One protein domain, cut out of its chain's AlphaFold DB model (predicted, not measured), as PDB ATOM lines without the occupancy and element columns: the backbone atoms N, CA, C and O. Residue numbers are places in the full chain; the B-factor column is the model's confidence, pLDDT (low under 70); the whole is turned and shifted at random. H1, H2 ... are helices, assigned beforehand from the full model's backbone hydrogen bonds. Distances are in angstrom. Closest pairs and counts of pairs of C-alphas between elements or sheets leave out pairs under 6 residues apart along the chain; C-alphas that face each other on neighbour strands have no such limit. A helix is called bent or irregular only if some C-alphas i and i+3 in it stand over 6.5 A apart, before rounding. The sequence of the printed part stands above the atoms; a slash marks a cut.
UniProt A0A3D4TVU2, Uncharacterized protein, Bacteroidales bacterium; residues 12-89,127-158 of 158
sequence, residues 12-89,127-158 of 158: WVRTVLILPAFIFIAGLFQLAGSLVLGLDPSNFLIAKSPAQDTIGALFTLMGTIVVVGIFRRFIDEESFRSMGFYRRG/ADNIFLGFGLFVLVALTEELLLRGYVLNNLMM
ATOM      1  N   TRP A  12     116.694 138.423  82.142       73.50
ATOM      2  CA  TRP A  12     117.884 139.109  81.604       73.50
ATOM      3  C   TRP A  12     117.596 140.455  80.902       73.50
ATOM      4  O   TRP A  12     118.421 141.366  80.965       73.50
ATOM      5  N   VAL A  13     116.431 140.618  80.260       78.19
ATOM      6  CA  VAL A  13     116.044 141.874  79.589       78.19
ATOM      7  C   VAL A  13     115.761 142.964  80.619       78.19
ATOM      8  O   VAL A  13     116.158 144.105  80.408       78.19
ATOM      9  N   ARG A  14     115.143 142.624  81.758       73.12
ATOM     10  CA  ARG A  14     114.903 143.573  82.861       73.12
ATOM     11  C   ARG A  14     116.224 144.061  83.471       73.12
ATOM     12  O   ARG A  14     116.375 145.253  83.726       73.12
ATOM     13  N   THR A  15     117.219 143.175  83.589       77.06
ATOM     14  CA  THR A  15     118.584 143.522  84.027       77.06
ATOM     15  C   THR A  15     119.278 144.469  83.049       77.06
ATOM     16  O   THR A  15     119.931 145.421  83.459       77.06
ATOM     17  N   VAL A  16     119.148 144.250  81.741       80.31
ATOM     18  CA  VAL A  16     119.736 145.180  80.764       80.31
ATOM     19  C   VAL A  16     118.989 146.515  80.767       80.31
ATOM     20  O   VAL A  16     119.614 147.553  80.585       80.31
ATOM     21  N   LEU A  17     117.677 146.511  81.030       81.06
ATOM     22  CA  LEU A  17     116.847 147.716  81.077       81.06
ATOM     23  C   LEU A  17     117.139 148.605  82.298       81.06
ATOM     24  O   LEU A  17     117.015 149.826  82.194       81.06
ATOM     25  N   ILE A  18     117.544 148.032  83.441       81.31
ATOM     26  CA  ILE A  18     117.859 148.846  84.624       81.31
ATOM     27  C   ILE A  18     119.148 149.647  84.453       81.31
ATOM     28  O   ILE A  18     119.247 150.729  85.013       81.31
ATOM     29  N   LEU A  19     120.121 149.179  83.666       83.38
ATOM     30  CA  LEU A  19     121.388 149.891  83.452       83.38
ATOM     31  C   LEU A  19     121.206 151.307  82.869       83.38
ATOM     32  O   LEU A  19     121.684 152.258  83.489       83.38
ATOM     33  N   PRO A  20     120.505 151.511  81.735       83.81
ATOM     34  CA  PRO A  20     120.271 152.854  81.213       83.81
ATOM     35  C   PRO A  20     119.384 153.688  82.145       83.81
ATOM     36  O   PRO A  20     119.617 154.885  82.284       83.81
ATOM     37  N   ALA A  21     118.411 153.078  82.832       83.50
ATOM     38  CA  ALA A  21     117.585 153.790  83.806       83.50
ATOM     39  C   ALA A  21     118.392 154.252  85.028       83.50
ATOM     40  O   ALA A  21     118.212 155.372  85.505       83.50
ATOM     41  N   PHE A  22     119.314 153.414  85.500       83.88
ATOM     42  CA  PHE A  22     120.260 153.732  86.554       83.88
ATOM     43  C   PHE A  22     121.164 154.882  86.129       83.88
ATOM     44  O   PHE A  22     121.217 155.874  86.840       83.88
ATOM     45  N   ILE A  23     121.801 154.805  84.956       84.00
ATOM     46  CA  ILE A  23     122.659 155.886  84.449       84.00
ATOM     47  C   ILE A  23     121.873 157.199  84.357       84.00
ATOM     48  O   ILE A  23     122.367 158.243  84.774       84.00
ATOM     49  N   PHE A  24     120.636 157.151  83.858       86.50
ATOM     50  CA  PHE A  24     119.806 158.340  83.706       86.50
ATOM     51  C   PHE A  24     119.415 158.959  85.055       86.50
ATOM     52  O   PHE A  24     119.629 160.148  85.282       86.50
ATOM     53  N   ILE A  25     118.870 158.165  85.979       84.75
ATOM     54  CA  ILE A  25     118.390 158.675  87.269       84.75
ATOM     55  C   ILE A  25     119.562 158.996  88.201       84.75
ATOM     56  O   ILE A  25     119.568 160.066  88.804       84.75
ATOM     57  N   ALA A  26     120.572 158.129  88.302       81.81
ATOM     58  CA  ALA A  26     121.772 158.420  89.082       81.81
ATOM     59  C   ALA A  26     122.488 159.660  88.531       81.81
ATOM     60  O   ALA A  26     122.880 160.519  89.314       81.81
ATOM     61  N   GLY A  27     122.554 159.822  87.204       82.38
ATOM     62  CA  GLY A  27     123.067 161.031  86.557       82.38
ATOM     63  C   GLY A  27     122.281 162.291  86.929       82.38
ATOM     64  O   GLY A  27     122.880 163.298  87.296       82.38
ATOM     65  N   LEU A  28     120.942 162.240  86.927       86.69
ATOM     66  CA  LEU A  28     120.100 163.359  87.380       86.69
ATOM     67  C   LEU A  28     120.342 163.714  88.852       86.69
ATOM     68  O   LEU A  28     120.460 164.890  89.194       86.69
ATOM     69  N   PHE A  29     120.446 162.710  89.722       85.25
ATOM     70  CA  PHE A  29     120.755 162.922  91.135       85.25
ATOM     71  C   PHE A  29     122.169 163.476  91.336       85.25
ATOM     72  O   PHE A  29     122.376 164.324  92.201       85.25
ATOM     73  N   GLN A  30     123.130 163.062  90.513       82.00
ATOM     74  CA  GLN A  30     124.494 163.575  90.551       82.00
ATOM     75  C   GLN A  30     124.564 165.037  90.085       82.00
ATOM     76  O   GLN A  30     125.265 165.840  90.701       82.00
ATOM     77  N   LEU A  31     123.781 165.412  89.066       83.31
ATOM     78  CA  LEU A  31     123.607 166.808  88.651       83.31
ATOM     79  C   LEU A  31     122.960 167.642  89.764       83.31
ATOM     80  O   LEU A  31     123.472 168.709  90.096       83.31
ATOM     81  N   ALA A  32     121.900 167.139  90.400       84.69
ATOM     82  CA  ALA A  32     121.290 167.801  91.552       84.69
ATOM     83  C   ALA A  32     122.301 167.993  92.698       84.69
ATOM     84  O   ALA A  32     122.401 169.086  93.251       84.69
ATOM     85  N   GLY A  33     123.116 166.975  92.992       80.94
ATOM     86  CA  GLY A  33     124.200 167.069  93.968       80.94
ATOM     87  C   GLY A  33     125.239 168.133  93.602       80.94
ATOM     88  O   GLY A  33     125.659 168.901  94.465       80.94
ATOM     89  N   SER A  34     125.608 168.243  92.321       79.44
ATOM     90  CA  SER A  34     126.535 169.284  91.850       79.44
ATOM     91  C   SER A  34     125.970 170.701  92.000       79.44
ATOM     92  O   SER A  34     126.693 171.593  92.435       79.44
ATOM     93  N   LEU A  35     124.669 170.888  91.744       81.31
ATOM     94  CA  LEU A  35     123.978 172.169  91.917       81.31
ATOM     95  C   LEU A  35     123.916 172.586  93.389       81.31
ATOM     96  O   LEU A  35     124.168 173.744  93.707       81.31
ATOM     97  N   VAL A  36     123.627 171.644  94.294       81.12
ATOM     98  CA  VAL A  36     123.613 171.897  95.747       81.12
ATOM     99  C   VAL A  36     125.001 172.291  96.258       81.12
ATOM    100  O   VAL A  36     125.115 173.123  97.154       81.12
ATOM    101  N   LEU A  37     126.057 171.728  95.671       79.12
ATOM    102  CA  LEU A  37     127.444 172.061  95.996       79.12
ATOM    103  C   LEU A  37     127.951 173.340  95.309       79.12
ATOM    104  O   LEU A  37     129.077 173.753  95.579       79.12
ATOM    105  N   GLY A  38     127.156 173.952  94.423       74.56
ATOM    106  CA  GLY A  38     127.574 175.107  93.626       74.56
ATOM    107  C   GLY A  38     128.751 174.808  92.693       74.56
ATOM    108  O   GLY A  38     129.516 175.711  92.365       74.56
ATOM    109  N   LEU A  39     128.939 173.541  92.312       72.62
ATOM    110  CA  LEU A  39     130.020 173.120  91.426       72.62
ATOM    111  C   LEU A  39     129.636 173.378  89.972       72.62
ATOM    112  O   LEU A  39     128.547 172.999  89.542       72.62
ATOM    113  N   ASP A  40     130.557 173.960  89.206       68.50
ATOM    114  CA  ASP A  40     130.380 174.120  87.766       68.50
ATOM    115  C   ASP A  40     130.334 172.742  87.077       68.50
ATOM    116  O   ASP A  40     131.331 172.007  87.112       68.50
ATOM    117  N   PRO A  41     129.225 172.378  86.399       59.97
ATOM    118  CA  PRO A  41     129.087 171.080  85.730       59.97
ATOM    119  C   PRO A  41     130.101 170.866  84.594       59.97
ATOM    120  O   PRO A  41     130.339 169.736  84.177       59.97
ATOM    121  N   SER A  42     130.692 171.949  84.081       63.22
ATOM    122  CA  SER A  42     131.707 171.952  83.022       63.22
ATOM    123  C   SER A  42     133.101 171.548  83.511       63.22
ATOM    124  O   SER A  42     133.938 171.149  82.703       63.22
ATOM    125  N   ASN A  43     133.352 171.590  84.821       64.50
ATOM    126  CA  ASN A  43     134.666 171.362  85.421       64.50
ATOM    127  C   ASN A  43     134.785 169.965  86.051       64.50
ATOM    128  O   ASN A  43     135.197 169.802  87.198       64.50
ATOM    129  N   PHE A  44     134.454 168.929  85.276       57.34
ATOM    130  CA  PHE A  44     134.471 167.528  85.727       57.34
ATOM    131  C   PHE A  44     135.872 166.994  86.096       57.34
ATOM    132  O   PHE A  44     135.974 165.956  86.744       57.34
ATOM    133  N   LEU A  45     136.942 167.692  85.689       59.19
ATOM    134  CA  LEU A  45     138.341 167.294  85.900       59.19
ATOM    135  C   LEU A  45     138.997 167.922  87.141       59.19
ATOM    136  O   LEU A  45     140.155 167.620  87.427       59.19
ATOM    137  N   ILE A  46     138.306 168.804  87.873       62.72
ATOM    138  CA  ILE A  46     138.866 169.375  89.104       62.72
ATOM    139  C   ILE A  46     138.799 168.319  90.209       62.72
ATOM    140  O   ILE A  46     137.748 167.721  90.442       62.72
ATOM    141  N   ALA A  47     139.927 168.105  90.892       63.69
ATOM    142  CA  ALA A  47     140.009 167.232  92.056       63.69
ATOM    143  C   ALA A  47     138.991 167.685  93.113       63.69
ATOM    144  O   ALA A  47     139.120 168.766  93.694       63.69
ATOM    145  N   LYS A  48     137.957 166.868  93.320       70.62
ATOM    146  CA  LYS A  48     136.917 167.117  94.316       70.62
ATOM    147  C   LYS A  48     137.485 166.918  95.712       70.62
ATOM    148  O   LYS A  48     138.386 166.108  95.930       70.62
ATOM    149  N   SER A  49     136.958 167.675  96.668       79.25
ATOM    150  CA  SER A  49     137.284 167.414  98.066       79.25
ATOM    151  C   SER A  49     136.596 166.120  98.532       79.25
ATOM    152  O   SER A  49     135.497 165.811  98.060       79.25
ATOM    153  N   PRO A  50     137.160 165.394  99.515       76.19
ATOM    154  CA  PRO A  50     136.525 164.194 100.069       76.19
ATOM    155  C   PRO A  50     135.089 164.434 100.563       76.19
ATOM    156  O   PRO A  50     134.225 163.563 100.460       76.19
ATOM    157  N   ALA A  51     134.804 165.641 101.062       79.81
ATOM    158  CA  ALA A  51     133.462 166.049 101.467       79.81
ATOM    159  C   ALA A  51     132.492 166.155 100.275       79.81
ATOM    160  O   ALA A  51     131.358 165.686 100.362       79.81
ATOM    161  N   GLN A  52     132.933 166.729  99.150       81.69
ATOM    162  CA  GLN A  52     132.123 166.826  97.929       81.69
ATOM    163  C   GLN A  52     131.819 165.445  97.346       81.69
ATOM    164  O   GLN A  52     130.680 165.190  96.956       81.69
ATOM    165  N   ASP A  53     132.801 164.542  97.339       83.00
ATOM    166  CA  ASP A  53     132.594 163.167  96.880       83.00
ATOM    167  C   ASP A  53     131.620 162.412  97.786       83.00
ATOM    168  O   ASP A  53     130.746 161.703  97.292       83.00
ATOM    169  N   THR A  54     131.697 162.620  99.105       83.25
ATOM    170  CA  THR A  54     130.779 161.990 100.069       83.25
ATOM    171  C   THR A  54     129.335 162.427  99.821       83.25
ATOM    172  O   THR A  54     128.422 161.601  99.783       83.25
ATOM    173  N   ILE A  55     129.119 163.723  99.593       84.25
ATOM    174  CA  ILE A  55     127.800 164.270  99.260       84.25
ATOM    175  C   ILE A  55     127.337 163.711  97.907       84.25
ATOM    176  O   ILE A  55     126.209 163.234  97.798       84.25
ATOM    177  N   GLY A  56     128.205 163.665  96.894       84.50
ATOM    178  CA  GLY A  56     127.891 163.039  95.606       84.50
ATOM    179  C   GLY A  56     127.492 161.562  95.730       84.50
ATOM    180  O   GLY A  56     126.519 161.128  95.106       84.50
ATOM    181  N   ALA A  57     128.184 160.795  96.574       84.94
ATOM    182  CA  ALA A  57     127.861 159.399  96.854       84.94
ATOM    183  C   ALA A  57     126.505 159.249  97.563       84.94
ATOM    184  O   ALA A  57     125.746 158.347  97.217       84.94
ATOM    185  N   LEU A  58     126.143 160.159  98.478       87.00
ATOM    186  CA  LEU A  58     124.804 160.191  99.085       87.00
ATOM    187  C   LEU A  58     123.709 160.396  98.032       87.00
ATOM    188  O   LEU A  58     122.735 159.643  98.007       87.00
ATOM    189  N   PHE A  59     123.875 161.371  97.135       85.94
ATOM    190  CA  PHE A  59     122.921 161.601  96.046       85.94
ATOM    191  C   PHE A  59     122.826 160.394  95.107       85.94
ATOM    192  O   PHE A  59     121.728 160.013  94.702       85.94
ATOM    193  N   THR A  60     123.955 159.753  94.810       84.81
ATOM    194  CA  THR A  60     123.995 158.536  93.987       84.81
ATOM    195  C   THR A  60     123.251 157.388  94.669       84.81
ATOM    196  O   THR A  60     122.419 156.737  94.037       84.81
ATOM    197  N   LEU A  61     123.470 157.170  95.970       86.25
ATOM    198  CA  LEU A  61     122.754 156.165  96.755       86.25
ATOM    199  C   LEU A  61     121.243 156.435  96.746       86.25
ATOM    200  O   LEU A  61     120.458 155.519  96.506       86.25
ATOM    201  N   MET A  62     120.824 157.690  96.937       85.75
ATOM    202  CA  MET A  62     119.413 158.081  96.847       85.75
ATOM    203  C   MET A  62     118.828 157.784  95.464       85.75
ATOM    204  O   MET A  62     117.775 157.155  95.373       85.75
ATOM    205  N   GLY A  63     119.525 158.173  94.393       84.19
ATOM    206  CA  GLY A  63     119.118 157.870  93.022       84.19
ATOM    207  C   GLY A  63     118.990 156.367  92.784       84.19
ATOM    208  O   GLY A  63     118.018 155.913  92.189       84.19
ATOM    209  N   THR A  64     119.905 155.577  93.340       83.62
ATOM    210  CA  THR A  64     119.898 154.111  93.236       83.62
ATOM    211  C   THR A  64     118.719 153.495  93.975       83.62
ATOM    212  O   THR A  64     118.024 152.654  93.415       83.62
ATOM    213  N   ILE A  65     118.434 153.945  95.199       84.12
ATOM    214  CA  ILE A  65     117.259 153.507  95.964       84.12
ATOM    215  C   ILE A  65     115.974 153.840  95.200       84.12
ATOM    216  O   ILE A  65     115.056 153.021  95.168       84.12
ATOM    217  N   VAL A  66     115.909 155.006  94.552       84.38
ATOM    218  CA  VAL A  66     114.765 155.404  93.723       84.38
ATOM    219  C   VAL A  66     114.645 154.517  92.484       84.38
ATOM    220  O   VAL A  66     113.568 153.978  92.250       84.38
ATOM    221  N   VAL A  67     115.723 154.309  91.718       83.81
ATOM    222  CA  VAL A  67     115.730 153.440  90.522       83.81
ATOM    223  C   VAL A  67     115.287 152.037  90.891       83.81
ATOM    224  O   VAL A  67     114.332 151.512  90.322       83.81
ATOM    225  N   VAL A  68     115.974 151.439  91.861       79.31
ATOM    226  CA  VAL A  68     115.712 150.071  92.286       79.31
ATOM    227  C   VAL A  68     114.319 149.980  92.893       79.31
ATOM    228  O   VAL A  68     113.601 149.037  92.596       79.31
ATOM    229  N   GLY A  69     113.871 150.974  93.661       74.94
ATOM    230  CA  GLY A  69     112.511 151.022  94.193       74.94
ATOM    231  C   GLY A  69     111.431 151.104  93.113       74.94
ATOM    232  O   GLY A  69     110.430 150.395  93.211       74.94
ATOM    233  N   ILE A  70     111.632 151.917  92.072       77.44
ATOM    234  CA  ILE A  70     110.719 152.017  90.925       77.44
ATOM    235  C   ILE A  70     110.689 150.688  90.173       77.44
ATOM    236  O   ILE A  70     109.614 150.127  89.989       77.44
ATOM    237  N   PHE A  71     111.845 150.148  89.787       72.75
ATOM    238  CA  PHE A  71     111.913 148.888  89.046       72.75
ATOM    239  C   PHE A  71     111.314 147.739  89.855       72.75
ATOM    240  O   PHE A  71     110.484 146.988  89.351       72.75
ATOM    241  N   ARG A  72     111.623 147.648  91.147       69.25
ATOM    242  CA  ARG A  72     111.098 146.568  91.977       69.25
ATOM    243  C   ARG A  72     109.592 146.668  92.207       69.25
ATOM    244  O   ARG A  72     108.905 145.656  92.168       69.25
ATOM    245  N   ARG A  73     109.064 147.880  92.422       67.25
ATOM    246  CA  ARG A  73     107.631 148.091  92.676       67.25
ATOM    247  C   ARG A  73     106.777 148.031  91.410       67.25
ATOM    248  O   ARG A  73     105.640 147.585  91.501       67.25
ATOM    249  N   PHE A  74     107.286 148.506  90.273       61.00
ATOM    250  CA  PHE A  74     106.516 148.609  89.027       61.00
ATOM    251  C   PHE A  74     106.769 147.470  88.032       61.00
ATOM    252  O   PHE A  74     105.891 147.215  87.214       61.00
ATOM    253  N   ILE A  75     107.935 146.812  88.059       59.00
ATOM    254  CA  ILE A  75     108.293 145.755  87.092       59.00
ATOM    255  C   ILE A  75     108.299 144.370  87.743       59.00
ATOM    256  O   ILE A  75     107.815 143.419  87.130       59.00
ATOM    257  N   ASP A  76     108.819 144.245  88.968       57.66
ATOM    258  CA  ASP A  76     108.951 142.934  89.620       57.66
ATOM    259  C   ASP A  76     107.832 142.613  90.623       57.66
ATOM    260  O   ASP A  76     107.716 141.462  91.023       57.66
ATOM    261  N   GLU A  77     106.999 143.584  91.025       59.75
ATOM    262  CA  GLU A  77     105.944 143.444  92.059       59.75
ATOM    263  C   GLU A  77     106.430 142.819  93.391       59.75
ATOM    264  O   GLU A  77     105.639 142.457  94.264       59.75
ATOM    265  N   GLU A  78     107.746 142.738  93.598       55.38
ATOM    266  CA  GLU A  78     108.354 142.097  94.756       55.38
ATOM    267  C   GLU A  78     108.720 143.099  95.856       55.38
ATOM    268  O   GLU A  78     109.182 144.221  95.631       55.38
ATOM    269  N   SER A  79     108.548 142.667  97.107       50.31
ATOM    270  CA  SER A  79     108.869 143.465  98.291       50.31
ATOM    271  C   SER A  79     110.375 143.699  98.448       50.31
ATOM    272  O   SER A  79     111.186 142.808  98.195       50.31
ATOM    273  N   PHE A  80     110.747 144.854  99.025       51.72
ATOM    274  CA  PHE A  80     112.113 145.181  99.467       51.72
ATOM    275  C   PHE A  80     112.783 144.056 100.286       51.72
ATOM    276  O   PHE A  80     114.006 143.927 100.298       51.72
ATOM    277  N   ARG A  81     111.979 143.204 100.929       49.81
ATOM    278  CA  ARG A  81     112.417 142.125 101.815       49.81
ATOM    279  C   ARG A  81     112.999 140.891 101.105       49.81
ATOM    280  O   ARG A  81     113.736 140.163 101.761       49.81
ATOM    281  N   SER A  82     112.742 140.661  99.807       52.34
ATOM    282  CA  SER A  82     113.315 139.510  99.069       52.34
ATOM    283  C   SER A  82     114.762 139.736  98.603       52.34
ATOM    284  O   SER A  82     115.375 138.840  98.043       52.34
ATOM    285  N   MET A  83     115.365 140.909  98.871       55.78
ATOM    286  CA  MET A  83     116.699 141.316  98.363       55.78
ATOM    287  C   MET A  83     117.888 140.554  98.985       55.78
ATOM    288  O   MET A  83     119.034 140.928  98.776       55.78
ATOM    289  N   GLY A  84     117.649 139.511  99.784       53.47
ATOM    290  CA  GLY A  84     118.731 138.708 100.359       53.47
ATOM    291  C   GLY A  84     119.480 139.355 101.531       53.47
ATOM    292  O   GLY A  84     120.497 138.810 101.952       53.47
ATOM    293  N   PHE A  85     118.956 140.438 102.129       54.72
ATOM    294  CA  PHE A  85     119.521 141.106 103.323       54.72
ATOM    295  C   PHE A  85     119.690 140.192 104.557       54.72
ATOM    296  O   PHE A  85     120.262 140.604 105.562       54.72
ATOM    297  N   TYR A  86     119.208 138.949 104.501       51.28
ATOM    298  CA  TYR A  86     119.280 137.968 105.578       51.28
ATOM    299  C   TYR A  86     120.141 136.762 105.169       51.28
ATOM    300  O   TYR A  86     119.643 135.649 105.005       51.28
ATOM    301  N   ARG A  87     121.458 136.951 105.008       55.75
ATOM    302  CA  ARG A  87     122.405 135.821 104.962       55.75
ATOM    303  C   ARG A  87     123.087 135.630 106.312       55.75
ATOM    304  O   ARG A  87     123.866 136.458 106.776       55.75
ATOM    305  N   ARG A  88     122.792 134.493 106.941       49.75
ATOM    306  CA  ARG A  88     123.472 133.995 108.143       49.75
ATOM    307  C   ARG A  88     124.909 133.625 107.742       49.75
ATOM    308  O   ARG A  88     125.075 132.710 106.948       49.75
ATOM    309  N   GLY A  89     125.917 134.339 108.252       63.50
ATOM    310  CA  GLY A  89     127.340 134.069 107.961       63.50
ATOM    311  C   GLY A  89     128.116 135.173 107.226       63.50
ATOM    312  O   GLY A  89     129.311 135.001 107.006       63.50
ATOM    313  N   ALA A 127     143.543 162.746 109.329       81.00
ATOM    314  CA  ALA A 127     142.508 161.944 109.990       81.00
ATOM    315  C   ALA A 127     141.092 162.249 109.468       81.00
ATOM    316  O   ALA A 127     140.307 161.324 109.248       81.00
ATOM    317  N   ASP A 128     140.799 163.521 109.189       83.12
ATOM    318  CA  ASP A 128     139.503 163.962 108.658       83.12
ATOM    319  C   ASP A 128     139.208 163.345 107.283       83.12
ATOM    320  O   ASP A 128     138.110 162.840 107.036       83.12
ATOM    321  N   ASN A 129     140.211 163.294 106.402       82.50
ATOM    322  CA  ASN A 129     140.064 162.703 105.072       82.50
ATOM    323  C   ASN A 129     139.917 161.183 105.132       82.50
ATOM    324  O   ASN A 129     139.218 160.611 104.300       82.50
ATOM    325  N   ILE A 130     140.547 160.522 106.108       85.00
ATOM    326  CA  ILE A 130     140.401 159.073 106.305       85.00
ATOM    327  C   ILE A 130     138.973 158.741 106.734       85.00
ATOM    328  O   ILE A 130     138.374 157.815 106.187       85.00
ATOM    329  N   PHE A 131     138.408 159.502 107.674       86.88
ATOM    330  CA  PHE A 131     137.042 159.270 108.135       86.88
ATOM    331  C   PHE A 131     136.014 159.530 107.024       86.88
ATOM    332  O   PHE A 131     135.136 158.697 106.789       86.88
ATOM    333  N   LEU A 132     136.161 160.639 106.287       85.50
ATOM    334  CA  LEU A 132     135.312 160.946 105.131       85.50
ATOM    335  C   LEU A 132     135.467 159.908 104.015       85.50
ATOM    336  O   LEU A 132     134.469 159.443 103.473       85.50
ATOM    337  N   GLY A 133     136.697 159.491 103.711       85.12
ATOM    338  CA  GLY A 133     136.977 158.461 102.714       85.12
ATOM    339  C   GLY A 133     136.365 157.111 103.086       85.12
ATOM    340  O   GLY A 133     135.754 156.458 102.245       85.12
ATOM    341  N   PHE A 134     136.447 156.708 104.355       87.69
ATOM    342  CA  PHE A 134     135.777 155.497 104.824       87.69
ATOM    343  C   PHE A 134     134.255 155.590 104.638       87.69
ATOM    344  O   PHE A 134     133.647 154.674 104.085       87.69
ATOM    345  N   GLY A 135     133.643 156.713 105.030       87.06
ATOM    346  CA  GLY A 135     132.213 156.960 104.821       87.06
ATOM    347  C   GLY A 135     131.808 156.913 103.343       87.06
ATOM    348  O   GLY A 135     130.829 156.252 102.997       87.06
ATOM    349  N   LEU A 136     132.595 157.542 102.467       87.94
ATOM    350  CA  LEU A 136     132.427 157.491 101.015       87.94
ATOM    351  C   LEU A 136     132.396 156.044 100.507       87.94
ATOM    352  O   LEU A 136     131.444 155.652  99.832       87.94
ATOM    353  N   PHE A 137     133.410 155.242 100.845       86.88
ATOM    354  CA  PHE A 137     133.494 153.856 100.384       86.88
ATOM    355  C   PHE A 137     132.339 153.000 100.899       86.88
ATOM    356  O   PHE A 137     131.836 152.162 100.156       86.88
ATOM    357  N   VAL A 138     131.865 153.232 102.127       88.50
ATOM    358  CA  VAL A 138     130.671 152.549 102.650       88.50
ATOM    359  C   VAL A 138     129.430 152.900 101.825       88.50
ATOM    360  O   VAL A 138     128.669 152.006 101.465       88.50
ATOM    361  N   LEU A 139     129.222 154.175 101.484       88.00
ATOM    362  CA  LEU A 139     128.082 154.601 100.662       88.00
ATOM    363  C   LEU A 139     128.128 154.006  99.250       88.00
ATOM    364  O   LEU A 139     127.102 153.550  98.738       88.00
ATOM    365  N   VAL A 140     129.310 153.985  98.633       87.75
ATOM    366  CA  VAL A 140     129.520 153.365  97.319       87.75
ATOM    367  C   VAL A 140     129.262 151.862  97.396       87.75
ATOM    368  O   VAL A 140     128.471 151.348  96.611       87.75
ATOM    369  N   ALA A 141     129.817 151.170  98.393       86.88
ATOM    370  CA  ALA A 141     129.600 149.738  98.581       86.88
ATOM    371  C   ALA A 141     128.115 149.398  98.793       86.88
ATOM    372  O   ALA A 141     127.615 148.434  98.221       86.88
ATOM    373  N   LEU A 142     127.377 150.208  99.565       85.62
ATOM    374  CA  LEU A 142     125.925 150.048  99.721       85.62
ATOM    375  C   LEU A 142     125.183 150.228  98.394       85.62
ATOM    376  O   LEU A 142     124.240 149.493  98.109       85.62
ATOM    377  N   THR A 143     125.610 151.199  97.589       86.06
ATOM    378  CA  THR A 143     125.039 151.467  96.266       86.06
ATOM    379  C   THR A 143     125.248 150.277  95.327       86.06
ATOM    380  O   THR A 143     124.298 149.802  94.703       86.06
ATOM    381  N   GLU A 144     126.476 149.762  95.266       84.94
ATOM    382  CA  GLU A 144     126.846 148.613  94.440       84.94
ATOM    383  C   GLU A 144     126.142 147.330  94.886       84.94
ATOM    384  O   GLU A 144     125.589 146.619  94.048       84.94
ATOM    385  N   GLU A 145     126.091 147.051  96.190       84.38
ATOM    386  CA  GLU A 145     125.414 145.867  96.730       84.38
ATOM    387  C   GLU A 145     123.911 145.899  96.404       84.38
ATOM    388  O   GLU A 145     123.339 144.883  95.996       84.38
ATOM    389  N   LEU A 146     123.266 147.068  96.514       82.12
ATOM    390  CA  LEU A 146     121.839 147.234  96.222       82.12
ATOM    391  C   LEU A 146     121.529 147.079  94.722       82.12
ATOM    392  O   LEU A 146     120.537 146.441  94.366       82.12
ATOM    393  N   LEU A 147     122.379 147.623  93.848       81.75
ATOM    394  CA  LEU A 147     122.224 147.522  92.396       81.75
ATOM    395  C   LEU A 147     122.558 146.113  91.885       81.75
ATOM    396  O   LEU A 147     121.728 145.455  91.256       81.75
ATOM    397  N   LEU A 148     123.781 145.647  92.140       81.50
ATOM    398  CA  LEU A 148     124.325 144.432  91.542       81.50
ATOM    399  C   LEU A 148     123.739 143.187  92.197       81.50
ATOM    400  O   LEU A 148     123.166 142.331  91.528       81.50
ATOM    401  N   ARG A 149     123.854 143.063  93.518       75.38
ATOM    402  CA  ARG A 149     123.383 141.857  94.200       75.38
ATOM    403  C   ARG A 149     121.885 141.912  94.454       75.38
ATOM    404  O   ARG A 149     121.196 140.910  94.272       75.38
ATOM    405  N   GLY A 150     121.390 143.082  94.845       72.00
ATOM    406  CA  GLY A 150     119.992 143.274  95.194       72.00
ATOM    407  C   GLY A 150     119.040 143.165  94.004       72.00
ATOM    408  O   GLY A 150     117.989 142.539  94.135       72.00
ATOM    409  N   TYR A 151     119.403 143.740  92.854       75.19
ATOM    410  CA  TYR A 151     118.551 143.744  91.663       75.19
ATOM    411  C   TYR A 151     119.077 142.831  90.552       75.19
ATOM    412  O   TYR A 151     118.399 141.879  90.171       75.19
ATOM    413  N   VAL A 152     120.291 143.085  90.052       79.44
ATOM    414  CA  VAL A 152     120.834 142.398  88.866       79.44
ATOM    415  C   VAL A 152     120.935 140.886  89.079       79.44
ATOM    416  O   VAL A 152     120.460 140.121  88.241       79.44
ATOM    417  N   LEU A 153     121.515 140.447  90.198       74.94
ATOM    418  CA  LEU A 153     121.712 139.029  90.493       74.94
ATOM    419  C   LEU A 153     120.391 138.313  90.789       74.94
ATOM    420  O   LEU A 153     120.167 137.228  90.260       74.94
ATOM    421  N   ASN A 154     119.512 138.920  91.596       71.88
ATOM    422  CA  ASN A 154     118.205 138.340  91.924       71.88
ATOM    423  C   ASN A 154     117.383 138.078  90.654       71.88
ATOM    424  O   ASN A 154     116.852 136.992  90.458       71.88
ATOM    425  N   ASN A 155     117.374 139.050  89.746       71.88
ATOM    426  CA  ASN A 155     116.656 138.964  88.486       71.88
ATOM    427  C   ASN A 155     117.375 138.105  87.419       71.88
ATOM    428  O   ASN A 155     116.802 137.817  86.383       71.88
ATOM    429  N   LEU A 156     118.624 137.676  87.625       71.56
ATOM    430  CA  LEU A 156     119.293 136.689  86.756       71.56
ATOM    431  C   LEU A 156     119.131 135.246  87.255       71.56
ATOM    432  O   LEU A 156     119.313 134.314  86.474       71.56
ATOM    433  N   MET A 157     118.853 135.062  88.547       67.56
ATOM    434  CA  MET A 157     118.663 133.746  89.168       67.56
ATOM    435  C   MET A 157     117.227 133.215  89.050       67.56
ATOM    436  O   MET A 157     117.023 132.017  89.249       67.56
ATOM    437  N   MET A 158     116.260 134.090  88.759       56.59
ATOM    438  CA  MET A 158     114.862 133.755  88.451       56.59
ATOM    439  C   MET A 158     114.688 133.406  86.974       56.59
ATOM    440  O   MET A 158     113.911 132.469  86.689       56.59
TER     441      MET A 158
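What this domain is: This is residues 12 to 89 and 127 to 158 of the 158 residues of an uncharacterized protein of Bacteroidales bacterium (UniProt A0A3D4TVU2). Three long helices form a flat bundle, with H2 between H1 and H3, which meet near one end of the bundle. Residues 42 to 47 stick out. The printed part has 110 residues with three named helices, in the order H1, H2, H3, and no named strand; its class is all helix. It is only just compact, close to loose, with a radius of gyration of the C-alphas of 15.6 A and spans of 43 by 34 by 18 A.

Where its parts are: H3, residues 127 to 157, is 42.4 A long and ends at C-alpha 157 (118.663, 133.746, 89.168); it is only just irregular, with C-alphas 150 and 153 6.6 A apart. H2 is residues 50 to 76, 36.4 A. H1, residues 12 to 36, 36.2 A, begins at C-alpha 12 (117.884, 139.109, 81.604).

How they stand to each other: H3 touches H2 the same way at a shallow tilt of 16 degrees; their closest C-alphas, Thr 54 and Leu 136, are 4.9 A apart. H1 and H2 touch as a helical hairpin, opposite ways at 37 degrees, only just a steep tilt; closest are C-alphas of Ala 26 and Gly 63, 4.8 A. Residues 12 to 15 of H1 alone touch H3, closest at C-alphas of Thr 15 and Val 152, 5.5 A. Every O i to N i+4 pair is within hydrogen-bond range in H2, 18 of 21 in H1 and 25 of 27 in H3.

The domain as a whole: Residues 90 to 126 are not printed; C-alphas 89 and 127 are 31.8 A apart across the cut. The H1 to H2 link is long. pLDDT is under 70 at residues 40 to 47, 72 to 89 and 157 to 158.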